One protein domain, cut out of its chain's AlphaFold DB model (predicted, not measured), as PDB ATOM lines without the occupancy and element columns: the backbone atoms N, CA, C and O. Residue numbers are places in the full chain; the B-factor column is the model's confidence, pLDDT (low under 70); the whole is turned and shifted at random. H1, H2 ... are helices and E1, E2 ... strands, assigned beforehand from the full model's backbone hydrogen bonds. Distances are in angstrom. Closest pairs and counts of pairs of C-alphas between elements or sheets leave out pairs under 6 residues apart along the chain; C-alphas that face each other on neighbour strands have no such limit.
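Overview. This is residues 32 to 172 of the 178 residues of the protein "PEP-CTERM sorting domain-containing protein" of Luteolibacter luteus (UniProt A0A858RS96). Two twisted sheets lie face to face as a sandwich, and one helix, H1, sticks out from this body as a free arm at the end of the printed part. E1, E7, E4 and E5 make one layer, E2, E3, E6, E8, E9 and E10 the other, with the strands of the one at 37 degrees to those of the other. The printed part has 141 residues with ten named strands, E1 to E10, followed by the one named helix, and its class is mixed, helices and strands. The first sheet has the order E1 - E7 - E4 - E5, all antiparallel; the second is branched at E8, and its neighbour pairs are antiparallel too. The whole is loose, with a radius of gyration of the C-alphas of 18.4 A and spans of 71 by 34 by 22 A, the arm of residues 156 to 172 adding to the length.

Along the chain. E1, residues 36 to 42, begins with C-alpha 36 at (-34.307, -45.796, -43.741) and is 19.7 A long from first to last C-alpha. It runs on into E2, residues 44 to 47, across a break of 1 residue, at 63 degrees. E3 is residues 55 to 60, 16.0 A long. E4, residues 70 to 77, is 23.7 A long, and E5, residues 85 to 90, is 16.5 A long. E6 is the short strand of residues 98 to 100. E7, residues 113 to 122, is 28.7 A long, with C-alpha 113 at (-36.044, -30.395, -55.698). E8, residues 125 to 135, is the longest strand by residues and measures 28.9 A; it bends by 64 degrees at residue 128. E9 is residues 140 to 145, 17.0 A long, and E10 is residues 149 to 151. H1, residues 156 to 172, is 24.7 A long and ends with C-alpha 172 at (-32.075, -71.806, -15.629).

Arrangement. In the sheet of four, E1 and E5 are the edge strands. E1 and E7 stand at 162 degrees, with N 37 and O 118 2.8 A apart, within hydrogen-bond range. E7 and E4 stand at 165 degrees, with N 74 and O 117 at 2.9 A. E4 and E5 form a hairpin, with N 73 and O 87 at 2.9 A. In the branched sheet, E3 lies on one side of E8, and E9 and E10 lie on the other side. The pairing is staggered: E8 pairs with E10 over its residues 125 to 127, with E3 over 127 to 133 and with E9 over 130 to 135. N 57 and O 131 of E3 and E8 are 2.8 A apart, N 132 and O 143 of the hairpin E8 and E9 are 2.9 A apart, and N 127 and O 149 of E8 and E10 are 2.8 A apart. The edge strand E6 is beside E3, with N 56 and O 99 at 3.1 A, and the edge strand E2 is beside E9, with N 46 and O 140 at 2.8 A. Between the two sheets, the closest C-alphas of E1 and E9 are those of Thr 42 and Ala 143, 6.1 A apart. H1 is on neither sheet; 12 of its 13 O i to N i+4 pairs are within hydrogen-bond range.

Size, cuts and confidence. The C-alphas of Thr 138 and Arg 172, the two farthest apart, are 71.3 A apart. Without residues 156 to 172, which stand free, the body of 124 residues spans 45 by 31 by 23 A. The printed part has no cut. The link from E6 to E7, residues 101 to 112, is long. The mean pLDDT of the printed part is 74.9; it is under 70 in 43 residues, among them 92 to 103 and 153 to 172, and H1 has a mean of 48.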
ATOM      1  N   THR A  32     -38.240 -41.486 -39.983       52.22
ATOM      2  CA  THR A  32     -37.394 -42.692 -39.975       52.22
ATOM      3  C   THR A  32     -38.192 -43.877 -39.447       52.22
ATOM      4  O   THR A  32     -38.945 -43.742 -38.480       52.22
ATOM      5  N   ASP A  33     -38.014 -45.036 -40.069       56.47
ATOM      6  CA  ASP A  33     -38.439 -46.348 -39.561       56.47
ATOM      7  C   ASP A  33     -37.306 -47.040 -38.767       56.47
ATOM      8  O   ASP A  33     -37.358 -48.236 -38.483       56.47
ATOM      9  N   GLY A  34     -36.274 -46.274 -38.392       66.31
ATOM     10  CA  GLY A  34     -35.045 -46.744 -37.758       66.31
ATOM     11  C   GLY A  34     -33.979 -47.204 -38.753       66.31
ATOM     12  O   GLY A  34     -32.807 -47.045 -38.449       66.31
ATOM     13  N   ARG A  35     -34.347 -47.689 -39.946       80.12
ATOM     14  CA  ARG A  35     -33.414 -48.241 -40.948       80.12
ATOM     15  C   ARG A  35     -33.182 -47.300 -42.127       80.12
ATOM     16  O   ARG A  35     -32.065 -47.205 -42.640       80.12
ATOM     17  N   ILE A  36     -34.251 -46.650 -42.568       83.56
ATOM     18  CA  ILE A  36     -34.307 -45.796 -43.741       83.56
ATOM     19  C   ILE A  36     -34.536 -44.361 -43.290       83.56
ATOM     20  O   ILE A  36     -35.458 -44.033 -42.540       83.56
ATOM     21  N   LEU A  37     -33.697 -43.487 -43.824       86.50
ATOM     22  CA  LEU A  37     -33.839 -42.051 -43.756       86.50
ATOM     23  C   LEU A  37     -34.284 -41.544 -45.126       86.50
ATOM     24  O   LEU A  37     -33.583 -41.712 -46.125       86.50
ATOM     25  N   THR A  38     -35.445 -40.896 -45.157       88.94
ATOM     26  CA  THR A  38     -35.913 -40.161 -46.335       88.94
ATOM     27  C   THR A  38     -35.785 -38.668 -46.073       88.94
ATOM     28  O   THR A  38     -36.408 -38.142 -45.151       88.94
ATOM     29  N   TRP A  39     -34.983 -37.986 -46.888       89.00
ATOM     30  CA  TRP A  39     -34.771 -36.545 -46.807       89.00
ATOM     31  C   TRP A  39     -35.228 -35.860 -48.095       89.00
ATOM     32  O   TRP A  39     -34.675 -36.091 -49.168       89.00
ATOM     33  N   HIS A  40     -36.231 -34.994 -47.974       91.06
ATOM     34  CA  HIS A  40     -36.667 -34.109 -49.051       91.06
ATOM     35  C   HIS A  40     -35.831 -32.831 -49.039       91.06
ATOM     36  O   HIS A  40     -35.673 -32.208 -47.986       91.06
ATOM     37  N   PHE A  41     -35.324 -32.430 -50.202       89.31
ATOM     38  CA  PHE A  41     -34.469 -31.255 -50.328       89.31
ATOM     39  C   PHE A  41     -34.906 -30.320 -51.451       89.31
ATOM     40  O   PHE A  41     -35.445 -30.755 -52.472       89.31
ATOM     41  N   THR A  42     -34.539 -29.053 -51.275       91.44
ATOM     42  CA  THR A  42     -34.599 -27.995 -52.282       91.44
ATOM     43  C   THR A  42     -33.188 -27.449 -52.495       91.44
ATOM     44  O   THR A  42     -32.433 -27.230 -51.548       91.44
ATOM     45  N   LEU A  43     -32.795 -27.284 -53.753       88.50
ATOM     46  CA  LEU A  43     -31.486 -26.810 -54.175       88.50
ATOM     47  C   LEU A  43     -31.474 -25.284 -54.204       88.50
ATOM     48  O   LEU A  43     -32.155 -24.656 -55.013       88.50
ATOM     49  N   GLU A  44     -30.631 -24.686 -53.369       88.56
ATOM     50  CA  GLU A  44     -30.494 -23.234 -53.303       88.56
ATOM     51  C   GLU A  44     -29.198 -22.756 -53.971       88.56
ATOM     52  O   GLU A  44     -28.161 -23.413 -53.844       88.56
ATOM     53  N   PRO A  45     -29.192 -21.587 -54.639       86.12
ATOM     54  CA  PRO A  45     -27.963 -20.982 -55.139       86.12
ATOM     55  C   PRO A  45     -26.954 -20.695 -54.018       86.12
ATOM     56  O   PRO A  45     -27.251 -19.981 -53.064       86.12
ATOM     57  N   ARG A  46     -25.730 -21.206 -54.166       81.38
ATOM     58  CA  ARG A  46     -24.622 -21.077 -53.198       81.38
ATOM     59  C   ARG A  46     -23.573 -20.029 -53.595       81.38
ATOM     60  O   ARG A  46     -22.708 -19.706 -52.789       81.38
ATOM     61  N   GLY A  47     -23.658 -19.480 -54.808       69.25
ATOM     62  CA  GLY A  47     -22.687 -18.540 -55.384       69.25
ATOM     63  C   GLY A  47     -22.120 -19.040 -56.718       69.25
ATOM     64  O   GLY A  47     -22.408 -20.158 -57.145       69.25
ATOM     65  N   ALA A  48     -21.347 -18.202 -57.412       60.03
ATOM     66  CA  ALA A  48     -20.631 -18.617 -58.618       60.03
ATOM     67  C   ALA A  48     -19.368 -19.397 -58.219       60.03
ATOM     68  O   ALA A  48     -18.583 -18.919 -57.404       60.03
ATOM     69  N   SER A  49     -19.166 -20.581 -58.796       58.06
ATOM     70  CA  SER A  49     -17.945 -21.374 -58.632       58.06
ATOM     71  C   SER A  49     -17.375 -21.681 -60.012       58.06
ATOM     72  O   SER A  49     -18.088 -22.243 -60.845       58.06
ATOM     73  N   SER A  50     -16.112 -21.338 -60.262       53.66
ATOM     74  CA  SER A  50     -15.462 -21.637 -61.542       53.66
ATOM     75  C   SER A  50     -15.032 -23.101 -61.681       53.66
ATOM     76  O   SER A  50     -14.912 -23.555 -62.809       53.66
ATOM     77  N   ASP A  51     -14.861 -23.864 -60.588       55.75
ATOM     78  CA  ASP A  51     -14.079 -25.117 -60.653       55.75
ATOM     79  C   ASP A  51     -14.562 -26.295 -59.774       55.75
ATOM     80  O   ASP A  51     -13.860 -27.299 -59.661       55.75
ATOM     81  N   SER A  52     -15.745 -26.253 -59.148       63.16
ATOM     82  CA  SER A  52     -16.198 -27.371 -58.292       63.16
ATOM     83  C   SER A  52     -16.979 -28.442 -59.064       63.16
ATOM     84  O   SER A  52     -17.928 -28.127 -59.775       63.16
ATOM     85  N   LEU A  53     -16.604 -29.712 -58.904       73.56
ATOM     86  CA  LEU A  53     -17.386 -30.872 -59.359       73.56
ATOM     87  C   LEU A  53     -18.659 -31.052 -58.516       73.56
ATOM     88  O   LEU A  53     -18.734 -30.529 -57.403       73.56
ATOM     89  N   ASP A  54     -19.625 -31.818 -59.026       78.12
ATOM     90  CA  ASP A  54     -20.822 -32.202 -58.274       78.12
ATOM     91  C   ASP A  54     -20.442 -33.088 -57.082       78.12
ATOM     92  O   ASP A  54     -19.561 -33.951 -57.152       78.12
ATOM     93  N   GLN A  55     -21.081 -32.859 -55.942       79.44
ATOM     94  CA  GLN A  55     -20.617 -33.395 -54.668       79.44
ATOM     95  C   GLN A  55     -21.777 -33.900 -53.821       79.44
ATOM     96  O   GLN A  55     -22.819 -33.253 -53.728       79.44
ATOM     97  N   PHE A  56     -21.576 -35.041 -53.164       81.56
ATOM     98  CA  PHE A  56     -22.518 -35.584 -52.194       81.56
ATOM     99  C   PHE A  56     -21.762 -36.099 -50.980       81.56
ATOM    100  O   PHE A  56     -21.159 -37.170 -50.969       81.56
ATOM    101  N   HIS A  57     -21.785 -35.306 -49.928       79.12
ATOM    102  CA  HIS A  57     -21.058 -35.597 -48.713       79.12
ATOM    103  C   HIS A  57     -22.007 -36.138 -47.659       79.12
ATOM    104  O   HIS A  57     -23.084 -35.588 -47.427       79.12
ATOM    105  N   LEU A  58     -21.566 -37.202 -47.003       79.31
ATOM    106  CA  LEU A  58     -22.160 -37.709 -45.782       79.31
ATOM    107  C   LEU A  58     -21.186 -37.422 -44.649       79.31
ATOM    108  O   LEU A  58     -19.976 -37.583 -44.806       79.31
ATOM    109  N   VAL A  59     -21.714 -36.962 -43.526       78.81
ATOM    110  CA  VAL A  59     -20.941 -36.775 -42.302       78.81
ATOM    111  C   VAL A  59     -21.430 -37.819 -41.320       78.81
ATOM    112  O   VAL A  59     -22.593 -37.789 -40.923       78.81
ATOM    113  N   PHE A  60     -20.559 -38.765 -40.985       77.81
ATOM    114  CA  PHE A  60     -20.846 -39.807 -40.005       77.81
ATOM    115  C   PHE A  60     -20.465 -39.340 -38.602       77.81
ATOM    116  O   PHE A  60     -19.476 -38.621 -38.454       77.81
ATOM    117  N   GLY A  61     -21.253 -39.759 -37.616       71.44
ATOM    118  CA  GLY A  61     -21.018 -39.494 -36.201       71.44
ATOM    119  C   GLY A  61     -20.079 -40.512 -35.559       71.44
ATOM    120  O   GLY A  61     -19.150 -41.019 -36.197       71.44
ATOM    121  N   ASP A  62     -20.317 -40.800 -34.280       69.69
ATOM    122  CA  ASP A  62     -19.446 -41.647 -33.464       69.69
ATOM    123  C   ASP A  62     -19.581 -43.141 -33.812       69.69
ATOM    124  O   ASP A  62     -18.552 -43.807 -33.984       69.69
ATOM    125  N   ASP A  63     -20.803 -43.660 -34.022       67.62
ATOM    126  CA  ASP A  63     -21.019 -44.996 -34.604       67.62
ATOM    127  C   ASP A  63     -20.836 -44.954 -36.125       67.62
ATOM    128  O   ASP A  63     -21.759 -44.793 -36.927       67.62
ATOM    129  N   ARG A  64     -19.579 -45.085 -36.534       72.25
ATOM    130  CA  ARG A  64     -19.170 -45.095 -37.940       72.25
ATOM    131  C   ARG A  64     -19.459 -46.449 -38.580       72.25
ATOM    132  O   ARG A  64     -19.396 -47.483 -37.926       72.25
ATOM    133  N   LEU A  65     -19.653 -46.446 -39.899       72.25
ATOM    134  CA  LEU A  65     -19.775 -47.681 -40.675       72.25
ATOM    135  C   LEU A  65     -18.488 -48.510 -40.594       72.25
ATOM    136  O   LEU A  65     -17.414 -48.039 -40.987       72.25
ATOM    137  N   SER A  66     -18.610 -49.754 -40.132       74.12
ATOM    138  CA  SER A  66     -17.546 -50.754 -40.203       74.12
ATOM    139  C   SER A  66     -17.363 -51.276 -41.632       74.12
ATOM    140  O   SER A  66     -18.215 -51.102 -42.505       74.12
ATOM    141  N   ASP A  67     -16.252 -51.966 -41.876       78.62
ATOM    142  CA  ASP A  67     -15.968 -52.662 -43.138       78.62
ATOM    143  C   ASP A  67     -16.990 -53.757 -43.476       78.62
ATOM    144  O   ASP A  67     -17.149 -54.137 -44.639       78.62
ATOM    145  N   THR A  68     -17.711 -54.249 -42.468       77.88
ATOM    146  CA  THR A  68     -18.767 -55.247 -42.641       77.88
ATOM    147  C   THR A  68     -20.169 -54.662 -42.756       77.88
ATOM    148  O   THR A  68     -21.096 -55.422 -43.073       77.88
ATOM    149  N   ASP A  69     -20.323 -53.362 -42.513       80.56
ATOM    150  CA  ASP A  69     -21.592 -52.651 -42.619       80.56
ATOM    151  C   ASP A  69     -21.831 -52.203 -44.052       80.56
ATOM    152  O   ASP A  69     -20.903 -52.081 -44.853       80.56
ATOM    153  N   LEU A  70     -23.097 -51.996 -44.393       84.94
ATOM    154  CA  LEU A  70     -23.497 -51.701 -45.754       84.94
ATOM    155  C   LEU A  70     -24.642 -50.701 -45.756       84.94
ATOM    156  O   LEU A  70     -25.678 -50.934 -45.133       84.94
ATOM    157  N   VAL A  71     -24.471 -49.626 -46.517       86.44
ATOM    158  CA  VAL A  71     -25.513 -48.627 -46.757       86.44
ATOM    159  C   VAL A  71     -25.773 -48.463 -48.242       86.44
ATOM    160  O   VAL A  71     -24.869 -48.618 -49.068       86.44
ATOM    161  N   SER A  72     -27.012 -48.130 -48.577       88.50
ATOM    162  CA  SER A  72     -27.405 -47.694 -49.910       88.50
ATOM    163  C   SER A  72     -27.860 -46.243 -49.867       88.50
ATOM    164  O   SER A  72     -28.564 -45.827 -48.948       88.50
ATOM    165  N   VAL A  73     -27.454 -45.474 -50.873       88.69
ATOM    166  CA  VAL A  73     -27.855 -44.081 -51.050       88.69
ATOM    167  C   VAL A  73     -28.426 -43.919 -52.444       88.69
ATOM    168  O   VAL A  73     -27.743 -44.163 -53.442       88.69
ATOM    169  N   ASN A  74     -29.672 -43.469 -52.503       90.75
ATOM    170  CA  ASN A  74     -30.381 -43.205 -53.741       90.75
ATOM    171  C   ASN A  74     -30.855 -41.753 -53.758       90.75
ATOM    172  O   ASN A  74     -31.454 -41.288 -52.790       90.75
ATOM    173  N   VAL A  75     -30.606 -41.040 -54.856       90.75
ATOM    174  CA  VAL A  75     -31.077 -39.658 -55.034       90.75
ATOM    175  C   VAL A  75     -32.029 -39.595 -56.215       90.75
ATOM    176  O   VAL A  75     -31.681 -39.993 -57.328       90.75
ATOM    177  N   PHE A  76     -33.218 -39.065 -55.963       91.69
ATOM    178  CA  PHE A  76     -34.310 -38.950 -56.916       91.69
ATOM    179  C   PHE A  76     -34.620 -37.475 -57.163       91.69
ATOM    180  O   PHE A  76     -34.776 -36.719 -56.203       91.69
ATOM    181  N   PRO A  77     -34.761 -37.045 -58.421       91.38
ATOM    182  CA  PRO A  77     -35.418 -35.783 -58.718       91.38
ATOM    183  C   PRO A  77     -36.885 -35.822 -58.281       91.38
ATOM    184  O   PRO A  77     -37.506 -36.889 -58.252       91.38
ATOM    185  N   ALA A  78     -37.462 -34.663 -57.962       89.19
ATOM    186  CA  ALA A  78     -38.858 -34.576 -57.546       89.19
ATOM    187  C   ALA A  78     -39.805 -35.245 -58.564       89.19
ATOM    188  O   ALA A  78     -39.738 -34.996 -59.769       89.19
ATOM    189  N   GLY A  79     -40.687 -36.117 -58.064       85.00
ATOM    190  CA  GLY A  79     -41.680 -36.832 -58.873       85.00
ATOM    191  C   GLY A  79     -41.132 -37.960 -59.756       85.00
ATOM    192  O   GLY A  79     -41.905 -38.548 -60.511       85.00
ATOM    193  N   GLN A  80     -39.837 -38.283 -59.679       88.69
ATOM    194  CA  GLN A  80     -39.227 -39.379 -60.438       88.69
ATOM    195  C   GLN A  80     -39.116 -40.655 -59.597       88.69
ATOM    196  O   GLN A  80     -38.827 -40.607 -58.405       88.69
ATOM    197  N   SER A  81     -39.303 -41.810 -60.238       87.69
ATOM    198  CA  SER A  81     -39.146 -43.133 -59.611       87.69
ATOM    199  C   SER A  81     -37.781 -43.775 -59.866       87.69
ATOM    200  O   SER A  81     -37.450 -44.780 -59.238       87.69
ATOM    201  N   VAL A  82     -36.987 -43.215 -60.783       88.94
ATOM    202  CA  VAL A  82     -35.651 -43.711 -61.131       88.94
ATOM    203  C   VAL A  82     -34.603 -42.804 -60.485       88.94
ATOM    204  O   VAL A  82     -34.653 -41.589 -60.698       88.94
ATOM    205  N   PRO A  83     -33.655 -43.356 -59.707       91.12
ATOM    206  CA  PRO A  83     -32.628 -42.548 -59.077       91.12
ATOM    207  C   PRO A  83     -31.584 -42.099 -60.104       91.12
ATOM    208  O   PRO A  83     -31.163 -42.870 -60.968       91.12
ATOM    209  N   VAL A  84     -31.124 -40.856 -59.983       89.19
ATOM    210  CA  VAL A  84     -30.020 -40.309 -60.797       89.19
ATOM    211  C   VAL A  84     -28.655 -40.618 -60.185       89.19
ATOM    212  O   VAL A  84     -27.640 -40.639 -60.882       89.19
ATOM    213  N   ILE A  85     -28.650 -40.912 -58.885       87.19
ATOM    214  CA  ILE A  85     -27.514 -41.433 -58.130       87.19
ATOM    215  C   ILE A  85     -27.987 -42.701 -57.432       87.19
ATOM    216  O   ILE A  85     -28.957 -42.656 -56.684       87.19
ATOM    217  N   CYS A  86     -27.268 -43.798 -57.641       88.75
ATOM    218  CA  CYS A  86     -27.433 -45.040 -56.901       88.75
ATOM    219  C   CYS A  86     -26.049 -45.497 -56.455       88.75
ATOM    220  O   CYS A  86     -25.169 -45.742 -57.285       88.75
ATOM    221  N   LEU A  87     -25.853 -45.547 -55.143       84.94
ATOM    222  CA  LEU A  87     -24.611 -45.965 -54.522       84.94
ATOM    223  C   LEU A  87     -24.886 -47.030 -53.473       84.94
ATOM    224  O   LEU A  87     -25.860 -46.954 -52.725       84.94
ATOM    225  N   THR A  88     -23.955 -47.968 -53.374       85.56
ATOM    226  CA  THR A  88     -23.852 -48.888 -52.248       85.56
ATOM    227  C   THR A  88     -22.440 -48.791 -51.711       85.56
ATOM    228  O   THR A  88     -21.481 -48.787 -52.488       85.56
ATOM    229  N   TRP A  89     -22.308 -48.691 -50.396       78.69
ATOM    230  CA  TRP A  89     -21.023 -48.463 -49.758       78.69
ATOM    231  C   TRP A  89     -20.868 -49.294 -48.498       78.69
ATOM    232  O   TRP A  89     -21.781 -49.367 -47.676       78.69
ATOM    233  N   SER A  90     -19.695 -49.905 -48.367       79.44
ATOM    234  CA  SER A  90     -19.219 -50.496 -47.124       79.44
ATOM    235  C   SER A  90     -18.302 -49.514 -46.413       79.44
ATOM    236  O   SER A  90     -17.530 -48.814 -47.074       79.44
ATOM    237  N   GLY A  91     -18.347 -49.483 -45.085       72.00
ATOM    238  CA  GLY A  91     -17.448 -48.640 -44.308       72.00
ATOM    239  C   GLY A  91     -15.970 -48.971 -44.532       72.00
ATOM    240  O   GLY A  91     -15.603 -49.950 -45.185       72.00
ATOM    241  N   SER A  92     -15.093 -48.129 -43.990       66.50
ATOM    242  CA  SER A  92     -13.655 -48.406 -43.943       66.50
ATOM    243  C   SER A  92     -13.183 -48.418 -42.490       66.50
ATOM    244  O   SER A  92     -13.776 -47.719 -41.668       66.50
ATOM    245  N   PRO A  93     -12.080 -49.113 -42.160       58.59
ATOM    246  CA  PRO A  93     -11.528 -49.126 -40.801       58.59
ATOM    247  C   PRO A  93     -11.214 -47.728 -40.242       58.59
ATOM    248  O   PRO A  93     -11.154 -47.535 -39.033       58.59
ATOM    249  N   ASN A  94     -11.026 -46.741 -41.125       61.31
ATOM    250  CA  ASN A  94     -10.723 -45.356 -40.764       61.31
ATOM    251  C   ASN A  94     -11.990 -44.516 -40.514       61.31
ATOM    252  O   ASN A  94     -11.892 -43.371 -40.070       61.31
ATOM    253  N   GLY A  95     -13.176 -45.062 -40.807       55.41
ATOM    254  CA  GLY A  95     -14.462 -44.498 -40.419       55.41
ATOM    255  C   GLY A  95     -14.795 -43.134 -41.040       55.41
ATOM    256  O   GLY A  95     -15.489 -42.321 -40.441       55.41
ATOM    257  N   THR A  96     -14.289 -42.857 -42.241       56.19
ATOM    258  CA  THR A  96     -14.651 -41.672 -43.030       56.19
ATOM    259  C   THR A  96     -15.285 -42.112 -44.345       56.19
ATOM    260  O   THR A  96     -14.801 -43.045 -44.986       56.19
ATOM    261  N   GLY A  97     -16.375 -41.455 -44.747       58.88
ATOM    262  CA  GLY A  97     -16.996 -41.660 -46.052       58.88
ATOM    263  C   GLY A  97     -17.475 -40.342 -46.623       58.88
ATOM    264  O   GLY A  97     -18.333 -39.682 -46.059       58.88
ATOM    265  N   SER A  98     -16.890 -39.948 -47.742       61.59
ATOM    266  CA  SER A  98     -17.248 -38.747 -48.483       61.59
ATOM    267  C   SER A  98     -17.307 -39.135 -49.951       61.59
ATOM    268  O   SER A  98     -16.353 -39.736 -50.448       61.59
ATOM    269  N   PHE A  99     -18.394 -38.795 -50.649       64.81
ATOM    270  CA  PHE A  99     -18.543 -39.103 -52.068       64.81
ATOM    271  C   PHE A  99     -18.384 -37.831 -52.897       64.81
ATOM    272  O   PHE A  99     -19.104 -36.844 -52.756       64.81
ATOM    273  N   THR A 100     -17.423 -37.851 -53.809       62.59
ATOM    274  CA  THR A 100     -17.327 -36.833 -54.853       62.59
ATOM    275  C   THR A 100     -17.761 -37.475 -56.154       62.59
ATOM    276  O   THR A 100     -17.206 -38.499 -56.560       62.59
ATOM    277  N   PHE A 101     -18.766 -36.894 -56.801       64.69
ATOM    278  CA  PHE A 101     -19.230 -37.384 -58.086       64.69
ATOM    279  C   PHE A 101     -18.452 -36.693 -59.201       64.69
ATOM    280  O   PHE A 101     -18.341 -35.476 -59.263       64.69
ATOM    281  N   LEU A 102     -17.915 -37.487 -60.125       55.78
ATOM    282  CA  LEU A 102     -17.253 -36.960 -61.322       55.78
ATOM    283  C   LEU A 102     -18.241 -36.703 -62.477       55.78
ATOM    284  O   LEU A 102     -17.818 -36.375 -63.582       55.78
ATOM    285  N   ARG A 103     -19.549 -36.896 -62.252       66.62
ATOM    286  CA  ARG A 103     -20.601 -36.751 -63.267       66.62
ATOM    287  C   ARG A 103     -21.349 -35.434 -63.066       66.62
ATOM    288  O   ARG A 103     -21.649 -35.085 -61.937       66.62
ATOM    289  N   ASP A 104     -21.665 -34.772 -64.177       71.00
ATOM    290  CA  ASP A 104     -22.516 -33.581 -64.240       71.00
ATOM    291  C   ASP A 104     -24.009 -33.973 -64.142       71.00
ATOM    292  O   ASP A 104     -24.491 -34.798 -64.927       71.00
ATOM    293  N   LEU A 105     -24.717 -33.414 -63.161       79.19
ATOM    294  CA  LEU A 105     -26.131 -33.646 -62.843       79.19
ATOM    295  C   LEU A 105     -27.027 -32.453 -63.208       79.19
ATOM    296  O   LEU A 105     -28.157 -32.361 -62.724       79.19
ATOM    297  N   ASN A 106     -26.560 -31.542 -64.060       70.62
ATOM    298  CA  ASN A 106     -27.248 -30.280 -64.327       70.62
ATOM    299  C   ASN A 106     -28.701 -30.381 -64.756       70.62
ATOM    300  O   ASN A 106     -29.543 -29.630 -64.267       70.62
ATOM    301  N   ASP A 107     -28.996 -31.327 -65.635       77.56
ATOM    302  CA  ASP A 107     -30.337 -31.486 -66.187       77.56
ATOM    303  C   ASP A 107     -31.172 -32.505 -65.391       77.56
ATOM    304  O   ASP A 107     -32.329 -32.763 -65.718       77.56
ATOM    305  N   ALA A 108     -30.603 -33.089 -64.329       82.94
ATOM    306  CA  ALA A 108     -31.266 -34.115 -63.535       82.94
ATOM    307  C   ALA A 108     -32.369 -33.544 -62.629       82.94
ATOM    308  O   ALA A 108     -33.315 -34.262 -62.318       82.94
ATOM    309  N   PHE A 109     -32.285 -32.270 -62.224       86.44
ATOM    310  CA  PHE A 109     -33.189 -31.659 -61.236       86.44
ATOM    311  C   PHE A 109     -33.922 -30.428 -61.794       86.44
ATOM    312  O   PHE A 109     -33.657 -29.304 -61.363       86.44
ATOM    313  N   PRO A 110     -34.882 -30.605 -62.722       80.19
ATOM    314  CA  PRO A 110     -35.575 -29.485 -63.365       80.19
ATOM    315  C   PRO A 110     -36.400 -28.639 -62.384       80.19
ATOM    316  O   PRO A 110     -36.525 -27.433 -62.568       80.19
ATOM    317  N   ALA A 111     -36.935 -29.257 -61.327       85.06
ATOM    318  CA  ALA A 111     -37.688 -28.572 -60.275       85.06
ATOM    319  C   ALA A 111     -36.799 -28.014 -59.150       85.06
ATOM    320  O   ALA A 111     -37.324 -27.466 -58.192       85.06
ATOM    321  N   MET A 112     -35.470 -28.173 -59.236       87.81
ATOM    322  CA  MET A 112     -34.529 -27.848 -58.152       87.81
ATOM    323  C   MET A 112     -34.850 -28.555 -56.826       87.81
ATOM    324  O   MET A 112     -34.420 -28.121 -55.768       87.81
ATOM    325  N   GLU A 113     -35.577 -29.663 -56.871       90.25
ATOM    326  CA  GLU A 113     -36.044 -30.395 -55.698       90.25
ATOM    327  C   GLU A 113     -35.849 -31.892 -55.911       90.25
ATOM    328  O   GLU A 113     -35.831 -32.387 -57.048       90.25
ATOM    329  N   GLY A 114     -35.726 -32.624 -54.812       90.81
ATOM    330  CA  GLY A 114     -35.545 -34.062 -54.860       90.81
ATOM    331  C   GLY A 114     -35.657 -34.737 -53.506       90.81
ATOM    332  O   GLY A 114     -36.015 -34.136 -52.492       90.81
ATOM    333  N   VAL A 115     -35.363 -36.030 -53.523       91.06
ATOM    334  CA  VAL A 115     -35.403 -36.899 -52.355       91.06
ATOM    335  C   VAL A 115     -34.123 -37.709 -52.295       91.06
ATOM    336  O   VAL A 115     -33.719 -38.323 -53.282       91.06
ATOM    337  N   VAL A 116     -33.495 -37.726 -51.128       90.00
ATOM    338  CA  VAL A 116     -32.448 -38.681 -50.778       90.00
ATOM    339  C   VAL A 116     -33.087 -39.790 -49.958       90.00
ATOM    340  O   VAL A 116     -33.746 -39.527 -48.955       90.00
ATOM    341  N   SER A 117     -32.870 -41.031 -50.375       90.00
ATOM    342  CA  SER A 117     -33.145 -42.220 -49.579       90.00
ATOM    343  C   SER A 117     -31.814 -42.818 -49.142       90.00
ATOM    344  O   SER A 117     -30.971 -43.148 -49.979       90.00
ATOM    345  N   PHE A 118     -31.623 -42.914 -47.834       87.81
ATOM    346  CA  PHE A 118     -30.465 -43.528 -47.204       87.81
ATOM    347  C   PHE A 118     -30.944 -44.761 -46.433       87.81
ATOM    348  O   PHE A 118     -31.758 -44.628 -45.525       87.81
ATOM    349  N   ASP A 119     -30.473 -45.947 -46.810       87.69
ATOM    350  CA  ASP A 119     -30.909 -47.232 -46.252       87.69
ATOM    351  C   ASP A 119     -29.721 -47.985 -45.642       87.69
ATOM    352  O   ASP A 119     -28.729 -48.256 -46.328       87.69
ATOM    353  N   VAL A 120     -29.830 -48.355 -44.364       83.81
ATOM    354  CA  VAL A 120     -28.882 -49.255 -43.704       83.81
ATOM    355  C   VAL A 120     -29.230 -50.704 -44.036       83.81
ATOM    356  O   VAL A 120     -30.134 -51.309 -43.464       83.81
ATOM    357  N   LEU A 121     -28.463 -51.296 -44.952       84.62
ATOM    358  CA  LEU A 121     -28.634 -52.687 -45.376       84.62
ATOM    359  C   LEU A 121     -28.079 -53.674 -44.340       84.62
ATOM    360  O   LEU A 121     -28.599 -54.781 -44.194       84.62
ATOM    361  N   LYS A 122     -27.011 -53.287 -43.636       82.31
ATOM    362  CA  LYS A 122     -26.363 -54.074 -42.581       82.31
ATOM    363  C   LYS A 122     -25.561 -53.153 -41.661       82.31
ATOM    364  O   LYS A 122     -24.914 -52.243 -42.166       82.31
ATOM    365  N   GLY A 123     -25.550 -53.434 -40.360       78.75
ATOM    366  CA  GLY A 123     -24.739 -52.689 -39.390       78.75
ATOM    367  C   GLY A 123     -25.531 -51.696 -38.568       78.75
ATOM    368  O   GLY A 123     -26.695 -51.932 -38.307       78.75
ATOM    369  N   SER A 124     -24.918 -50.593 -38.173       77.50
ATOM    370  CA  SER A 124     -25.593 -49.400 -37.659       77.50
ATOM    371  C   SER A 124     -24.757 -48.187 -38.032       77.50
ATOM    372  O   SER A 124     -23.566 -48.324 -38.316       77.50
ATOM    373  N   VAL A 125     -25.369 -47.011 -38.086       79.75
ATOM    374  CA  VAL A 125     -24.640 -45.793 -38.437       79.75
ATOM    375  C   VAL A 125     -25.235 -44.563 -37.779       79.75
ATOM    376  O   VAL A 125     -26.443 -44.332 -37.842       79.75
ATOM    377  N   ASP A 126     -24.359 -43.744 -37.215       78.75
ATOM    378  CA  ASP A 126     -24.647 -42.367 -36.859       78.75
ATOM    379  C   ASP A 126     -24.399 -41.464 -38.061       78.75
ATOM    380  O   ASP A 126     -23.308 -41.431 -38.636       78.75
ATOM    381  N   LEU A 127     -25.409 -40.690 -38.430       79.81
ATOM    382  CA  LEU A 127     -25.347 -39.689 -39.478       79.81
ATOM    383  C   LEU A 127     -25.547 -38.306 -38.860       79.81
ATOM    384  O   LEU A 127     -26.596 -38.028 -38.295       79.81
ATOM    385  N   GLU A 128     -24.570 -37.418 -39.002       81.69
ATOM    386  CA  GLU A 128     -24.641 -36.031 -38.522       81.69
ATOM    387  C   GLU A 128     -25.175 -35.068 -39.583       81.69
ATOM    388  O   GLU A 128     -25.755 -34.020 -39.270       81.69
ATOM    389  N   GLY A 129     -24.974 -35.403 -40.857       82.25
ATOM    390  CA  GLY A 129     -25.450 -34.560 -41.936       82.25
ATOM    391  C   GLY A 129     -25.232 -35.110 -43.333       82.25
ATOM    392  O   GLY A 129     -24.429 -36.009 -43.574       82.25
ATOM    393  N   ILE A 130     -25.966 -34.506 -44.261       84.88
ATOM    394  CA  ILE A 130     -25.874 -34.743 -45.698       84.88
ATOM    395  C   ILE A 130     -25.700 -33.389 -46.376       84.88
ATOM    396  O   ILE A 130     -26.441 -32.448 -46.097       84.88
ATOM    397  N   THR A 131     -24.747 -33.294 -47.291       86.19
ATOM    398  CA  THR A 131     -24.549 -32.128 -48.152       86.19
ATOM    399  C   THR A 131     -24.611 -32.576 -49.595       86.19
ATOM    400  O   THR A 131     -23.865 -33.462 -50.000       86.19
ATOM    401  N   PHE A 132     -25.464 -31.936 -50.384       86.50
ATOM    402  CA  PHE A 132     -25.573 -32.178 -51.814       86.50
ATOM    403  C   PHE A 132     -25.317 -30.882 -52.575       86.50
ATOM    404  O   PHE A 132     -25.959 -29.871 -52.290       86.50
ATOM    405  N   LEU A 133     -24.374 -30.901 -53.516       86.12
ATOM    406  CA  LEU A 133     -23.991 -29.757 -54.339       86.12
ATOM    407  C   LEU A 133     -24.024 -30.142 -55.821       86.12
ATOM    408  O   LEU A 133     -23.459 -31.165 -56.210       86.12
ATOM    409  N   ILE A 134     -24.637 -29.289 -56.639       84.94
ATOM    410  CA  ILE A 134     -24.724 -29.443 -58.095       84.94
ATOM    411  C   ILE A 134     -24.202 -28.179 -58.763       84.94
ATOM    412  O   ILE A 134     -24.658 -27.069 -58.470       84.94
ATOM    413  N   ARG A 135     -23.265 -28.330 -59.691       81.69
ATOM    414  CA  ARG A 135     -22.715 -27.239 -60.485       81.69
ATOM    415  C   ARG A 135     -23.469 -27.101 -61.795       81.69
ATOM    416  O   ARG A 135     -23.258 -27.892 -62.706       81.69
ATOM    417  N   THR A 136     -24.120 -25.956 -61.962       75.88
ATOM    418  CA  THR A 136     -24.600 -25.446 -63.253       75.88
ATOM    419  C   THR A 136     -23.560 -24.644 -64.004       75.88
ATOM    420  O   THR A 136     -22.588 -24.156 -63.434       75.88
ATOM    421  N   ARG A 137     -23.805 -24.436 -65.304       71.75
ATOM    422  CA  ARG A 137     -22.965 -23.591 -66.171       71.75
ATOM    423  C   ARG A 137     -22.715 -22.186 -65.611       71.75
ATOM    424  O   ARG A 137     -21.777 -21.531 -66.043       71.75
ATOM    425  N   THR A 138     -23.569 -21.698 -64.711       74.19
ATOM    426  CA  THR A 138     -23.514 -20.313 -64.216       74.19
ATOM    427  C   THR A 138     -23.492 -20.189 -62.694       74.19
ATOM    428  O   THR A 138     -23.228 -19.099 -62.185       74.19
ATOM    429  N   ARG A 139     -23.805 -21.256 -61.948       81.12
ATOM    430  CA  ARG A 139     -24.042 -21.216 -60.494       81.12
ATOM    431  C   ARG A 139     -23.769 -22.567 -59.844       81.12
ATOM    432  O   ARG A 139     -24.076 -23.597 -60.439       81.12
ATOM    433  N   LEU A 140     -23.325 -22.547 -58.593       85.62
ATOM    434  CA  LEU A 140     -23.391 -23.699 -57.702       85.62
ATOM    435  C   LEU A 140     -24.748 -23.707 -56.995       85.62
ATOM    436  O   LEU A 140     -25.180 -22.678 -56.470       85.62
ATOM    437  N   LEU A 141     -25.412 -24.853 -56.981       87.94
ATOM    438  CA  LEU A 141     -26.628 -25.115 -56.224       87.94
ATOM    439  C   LEU A 141     -26.309 -26.078 -55.082       87.94
ATOM    440  O   LEU A 141     -25.428 -26.925 -55.226       87.94
ATOM    441  N   GLY A 142     -27.010 -25.978 -53.956       88.88
ATOM    442  CA  GLY A 142     -26.767 -26.900 -52.860       88.88
ATOM    443  C   GLY A 142     -27.845 -26.969 -51.795       88.88
ATOM    444  O   GLY A 142     -28.454 -25.960 -51.448       88.88
ATOM    445  N   ALA A 143     -27.988 -28.162 -51.229       89.44
ATOM    446  CA  ALA A 143     -28.868 -28.484 -50.118       89.44
ATOM    447  C   ALA A 143     -28.065 -29.140 -48.990       89.44
ATOM    448  O   ALA A 143     -27.139 -29.909 -49.247       89.44
ATOM    449  N   ASN A 144     -28.428 -28.852 -47.738       88.88
ATOM    450  CA  ASN A 144     -27.764 -29.418 -46.567       88.88
ATOM    451  C   ASN A 144     -28.786 -29.853 -45.522       88.88
ATOM    452  O   ASN A 144     -29.652 -29.066 -45.150       88.88
ATOM    453  N   MET A 145     -28.589 -31.038 -44.963       86.31
ATOM    454  CA  MET A 145     -29.225 -31.495 -43.735       86.31
ATOM    455  C   MET A 145     -28.156 -31.632 -42.655       86.31
ATOM    456  O   MET A 145     -27.104 -32.222 -42.892       86.31
ATOM    457  N   ARG A 146     -28.413 -31.076 -41.471       81.44
ATOM    458  CA  ARG A 146     -27.514 -31.143 -40.310       81.44
ATOM    459  C   ARG A 146     -28.312 -31.529 -39.077       81.44
ATOM    460  O   ARG A 146     -28.707 -30.665 -38.297       81.44
ATOM    461  N   GLN A 147     -28.618 -32.811 -38.965       77.19
ATOM    462  CA  GLN A 147     -29.316 -33.375 -37.819       77.19
ATOM    463  C   GLN A 147     -28.671 -34.720 -37.485       77.19
ATOM    464  O   GLN A 147     -28.579 -35.557 -38.382       77.19
ATOM    465  N   PRO A 148     -28.224 -34.928 -36.232       76.50
ATOM    466  CA  PRO A 148     -27.694 -36.212 -35.805       76.50
ATOM    467  C   PRO A 148     -28.816 -37.251 -35.759       76.50
ATOM    468  O   PRO A 148     -29.876 -37.013 -35.176       76.50
ATOM    469  N   MET A 149     -28.581 -38.400 -36.383       80.44
ATOM    470  CA  MET A 149     -29.527 -39.503 -36.517       80.44
ATOM    471  C   MET A 149     -28.790 -40.827 -36.363       80.44
ATOM    472  O   MET A 149     -27.777 -41.035 -37.016       80.44
ATOM    473  N   HIS A 150     -29.332 -41.729 -35.551       78.81
ATOM    474  CA  HIS A 150     -28.832 -43.095 -35.423       78.81
ATOM    475  C   HIS A 150     -29.735 -44.036 -36.216       78.81
ATOM    476  O   HIS A 150     -30.948 -44.068 -35.983       78.81
ATOM    477  N   LEU A 151     -29.158 -44.782 -37.155       78.38
ATOM    478  CA  LEU A 151     -29.880 -45.692 -38.038       78.38
ATOM    479  C   LEU A 151     -29.420 -47.140 -37.817       78.38
ATOM    480  O   LEU A 151     -28.225 -47.436 -37.804       78.38
ATOM    481  N   VAL A 152     -30.383 -48.049 -37.678       74.38
ATOM    482  CA  VAL A 152     -30.215 -49.487 -37.438       74.38
ATOM    483  C   VAL A 152     -31.124 -50.307 -38.371       74.38
ATOM    484  O   VAL A 152     -32.291 -49.969 -38.555       74.38
ATOM    485  N   PRO A 153     -30.652 -51.423 -38.946       69.31
ATOM    486  CA  PRO A 153     -31.471 -52.362 -39.692       69.31
ATOM    487  C   PRO A 153     -32.497 -53.005 -38.747       69.31
ATOM    488  O   PRO A 153     -32.220 -53.214 -37.568       69.31
ATOM    489  N   GLU A 154     -33.692 -53.286 -39.272       59.81
ATOM    490  CA  GLU A 154     -34.904 -53.668 -38.529       59.81
ATOM    491  C   GLU A 154     -34.706 -54.513 -37.235       59.81
ATOM    492  O   GLU A 154     -33.950 -55.490 -37.204       59.81
ATOM    493  N   PRO A 155     -35.517 -54.255 -36.186       51.22
ATOM    494  CA  PRO A 155     -35.407 -54.874 -34.861       51.22
ATOM    495  C   PRO A 155     -35.874 -56.337 -34.767       51.22
ATOM    496  O   PRO A 155     -35.874 -56.904 -33.668       51.22
ATOM    497  N   SER A 156     -36.251 -56.993 -35.867       46.34
ATOM    498  CA  SER A 156     -36.653 -58.409 -35.840       46.34
ATOM    499  C   SER A 156     -35.515 -59.330 -35.357       46.34
ATOM    500  O   SER A 156     -35.780 -60.357 -34.728       46.34
ATOM    501  N   SER A 157     -34.255 -58.907 -35.502       46.34
ATOM    502  CA  SER A 157     -33.074 -59.599 -34.956       46.34
ATOM    503  C   SER A 157     -32.826 -59.307 -33.464       46.34
ATOM    504  O   SER A 157     -32.436 -60.196 -32.703       46.34
ATOM    505  N   CYS A 158     -33.106 -58.080 -33.008       44.44
ATOM    506  CA  CYS A 158     -32.885 -57.654 -31.620       44.44
ATOM    507  C   CYS A 158     -33.950 -58.211 -30.661       44.44
ATOM    508  O   CYS A 158     -33.633 -58.603 -29.533       44.44
ATOM    509  N   LEU A 159     -35.202 -58.337 -31.119       48.56
ATOM    510  CA  LEU A 159     -36.273 -58.972 -30.342       48.56
ATOM    511  C   LEU A 159     -36.024 -60.473 -30.124       48.56
ATOM    512  O   LEU A 159     -36.331 -60.985 -29.046       48.56
ATOM    513  N   LEU A 160     -35.421 -61.178 -31.088       47.44
ATOM    514  CA  LEU A 160     -35.127 -62.610 -30.950       47.44
ATOM    515  C   LEU A 160     -33.977 -62.892 -29.973       47.44
ATOM    516  O   LEU A 160     -34.082 -63.838 -29.191       47.44
ATOM    517  N   LEU A 161     -32.929 -62.062 -29.933       48.09
ATOM    518  CA  LEU A 161     -31.848 -62.199 -28.943       48.09
ATOM    519  C   LEU A 161     -32.315 -61.849 -27.521       48.09
ATOM    520  O   LEU A 161     -32.001 -62.580 -26.578       48.09
ATOM    521  N   GLY A 162     -33.140 -60.805 -27.367       46.88
ATOM    522  CA  GLY A 162     -33.757 -60.459 -26.081       46.88
ATOM    523  C   GLY A 162     -34.708 -61.546 -25.566       46.88
ATOM    524  O   GLY A 162     -34.644 -61.935 -24.395       46.88
ATOM    525  N   MET A 163     -35.543 -62.109 -26.445       47.81
ATOM    526  CA  MET A 163     -36.483 -63.181 -26.097       47.81
ATOM    527  C   MET A 163     -35.774 -64.519 -25.842       47.81
ATOM    528  O   MET A 163     -36.124 -65.214 -24.889       47.81
ATOM    529  N   ALA A 164     -34.741 -64.877 -26.612       49.00
ATOM    530  CA  ALA A 164     -33.946 -66.082 -26.361       49.00
ATOM    531  C   ALA A 164     -33.168 -65.988 -25.035       49.00
ATOM    532  O   ALA A 164     -33.145 -66.956 -24.268       49.00
ATOM    533  N   GLY A 165     -32.604 -64.818 -24.717       47.12
ATOM    534  CA  GLY A 165     -31.947 -64.549 -23.434       47.12
ATOM    535  C   GLY A 165     -32.905 -64.647 -22.240       47.12
ATOM    536  O   GLY A 165     -32.584 -65.291 -21.237       47.12
ATOM    537  N   LEU A 166     -34.121 -64.103 -22.369       53.28
ATOM    538  CA  LEU A 166     -35.171 -64.211 -21.350       53.28
ATOM    539  C   LEU A 166     -35.681 -65.651 -21.176       53.28
ATOM    540  O   LEU A 166     -35.841 -66.114 -20.044       53.28
ATOM    541  N   VAL A 167     -35.882 -66.399 -22.266       51.19
ATOM    542  CA  VAL A 167     -36.344 -67.799 -22.219       51.19
ATOM    543  C   VAL A 167     -35.277 -68.731 -21.629       51.19
ATOM    544  O   VAL A 167     -35.604 -69.625 -20.838       51.19
ATOM    545  N   LEU A 168     -33.994 -68.512 -21.933       49.88
ATOM    546  CA  LEU A 168     -32.887 -69.265 -21.329       49.88
ATOM    547  C   LEU A 168     -32.679 -68.897 -19.850       49.88
ATOM    548  O   LEU A 168     -32.446 -69.789 -19.026       49.88
ATOM    549  N   GLY A 169     -32.851 -67.621 -19.487       46.31
ATOM    550  CA  GLY A 169     -32.837 -67.157 -18.096       46.31
ATOM    551  C   GLY A 169     -33.954 -67.775 -17.247       46.31
ATOM    552  O   GLY A 169     -33.704 -68.252 -16.135       46.31
ATOM    553  N   PHE A 170     -35.169 -67.874 -17.793       49.41
ATOM    554  CA  PHE A 170     -36.295 -68.535 -17.122       49.41
ATOM    555  C   PHE A 170     -36.102 -70.051 -16.978       49.41
ATOM    556  O   PHE A 170     -36.459 -70.623 -15.943       49.41
ATOM    557  N   ARG A 171     -35.497 -70.720 -17.971       47.81
ATOM    558  CA  ARG A 171     -35.197 -72.160 -17.879       47.81
ATOM    559  C   ARG A 171     -34.115 -72.478 -16.845       47.81
ATOM    560  O   ARG A 171     -34.245 -73.487 -16.152       47.81
ATOM    561  N   ARG A 172     -33.090 -71.629 -16.687       46.38
ATOM    562  CA  ARG A 172     -32.075 -71.806 -15.629       46.38
ATOM    563  C   ARG A 172     -32.656 -71.610 -14.228       46.38
ATOM    564  O   ARG A 172     -32.363 -72.419 -13.354       46.38
TER     565      ARG A 172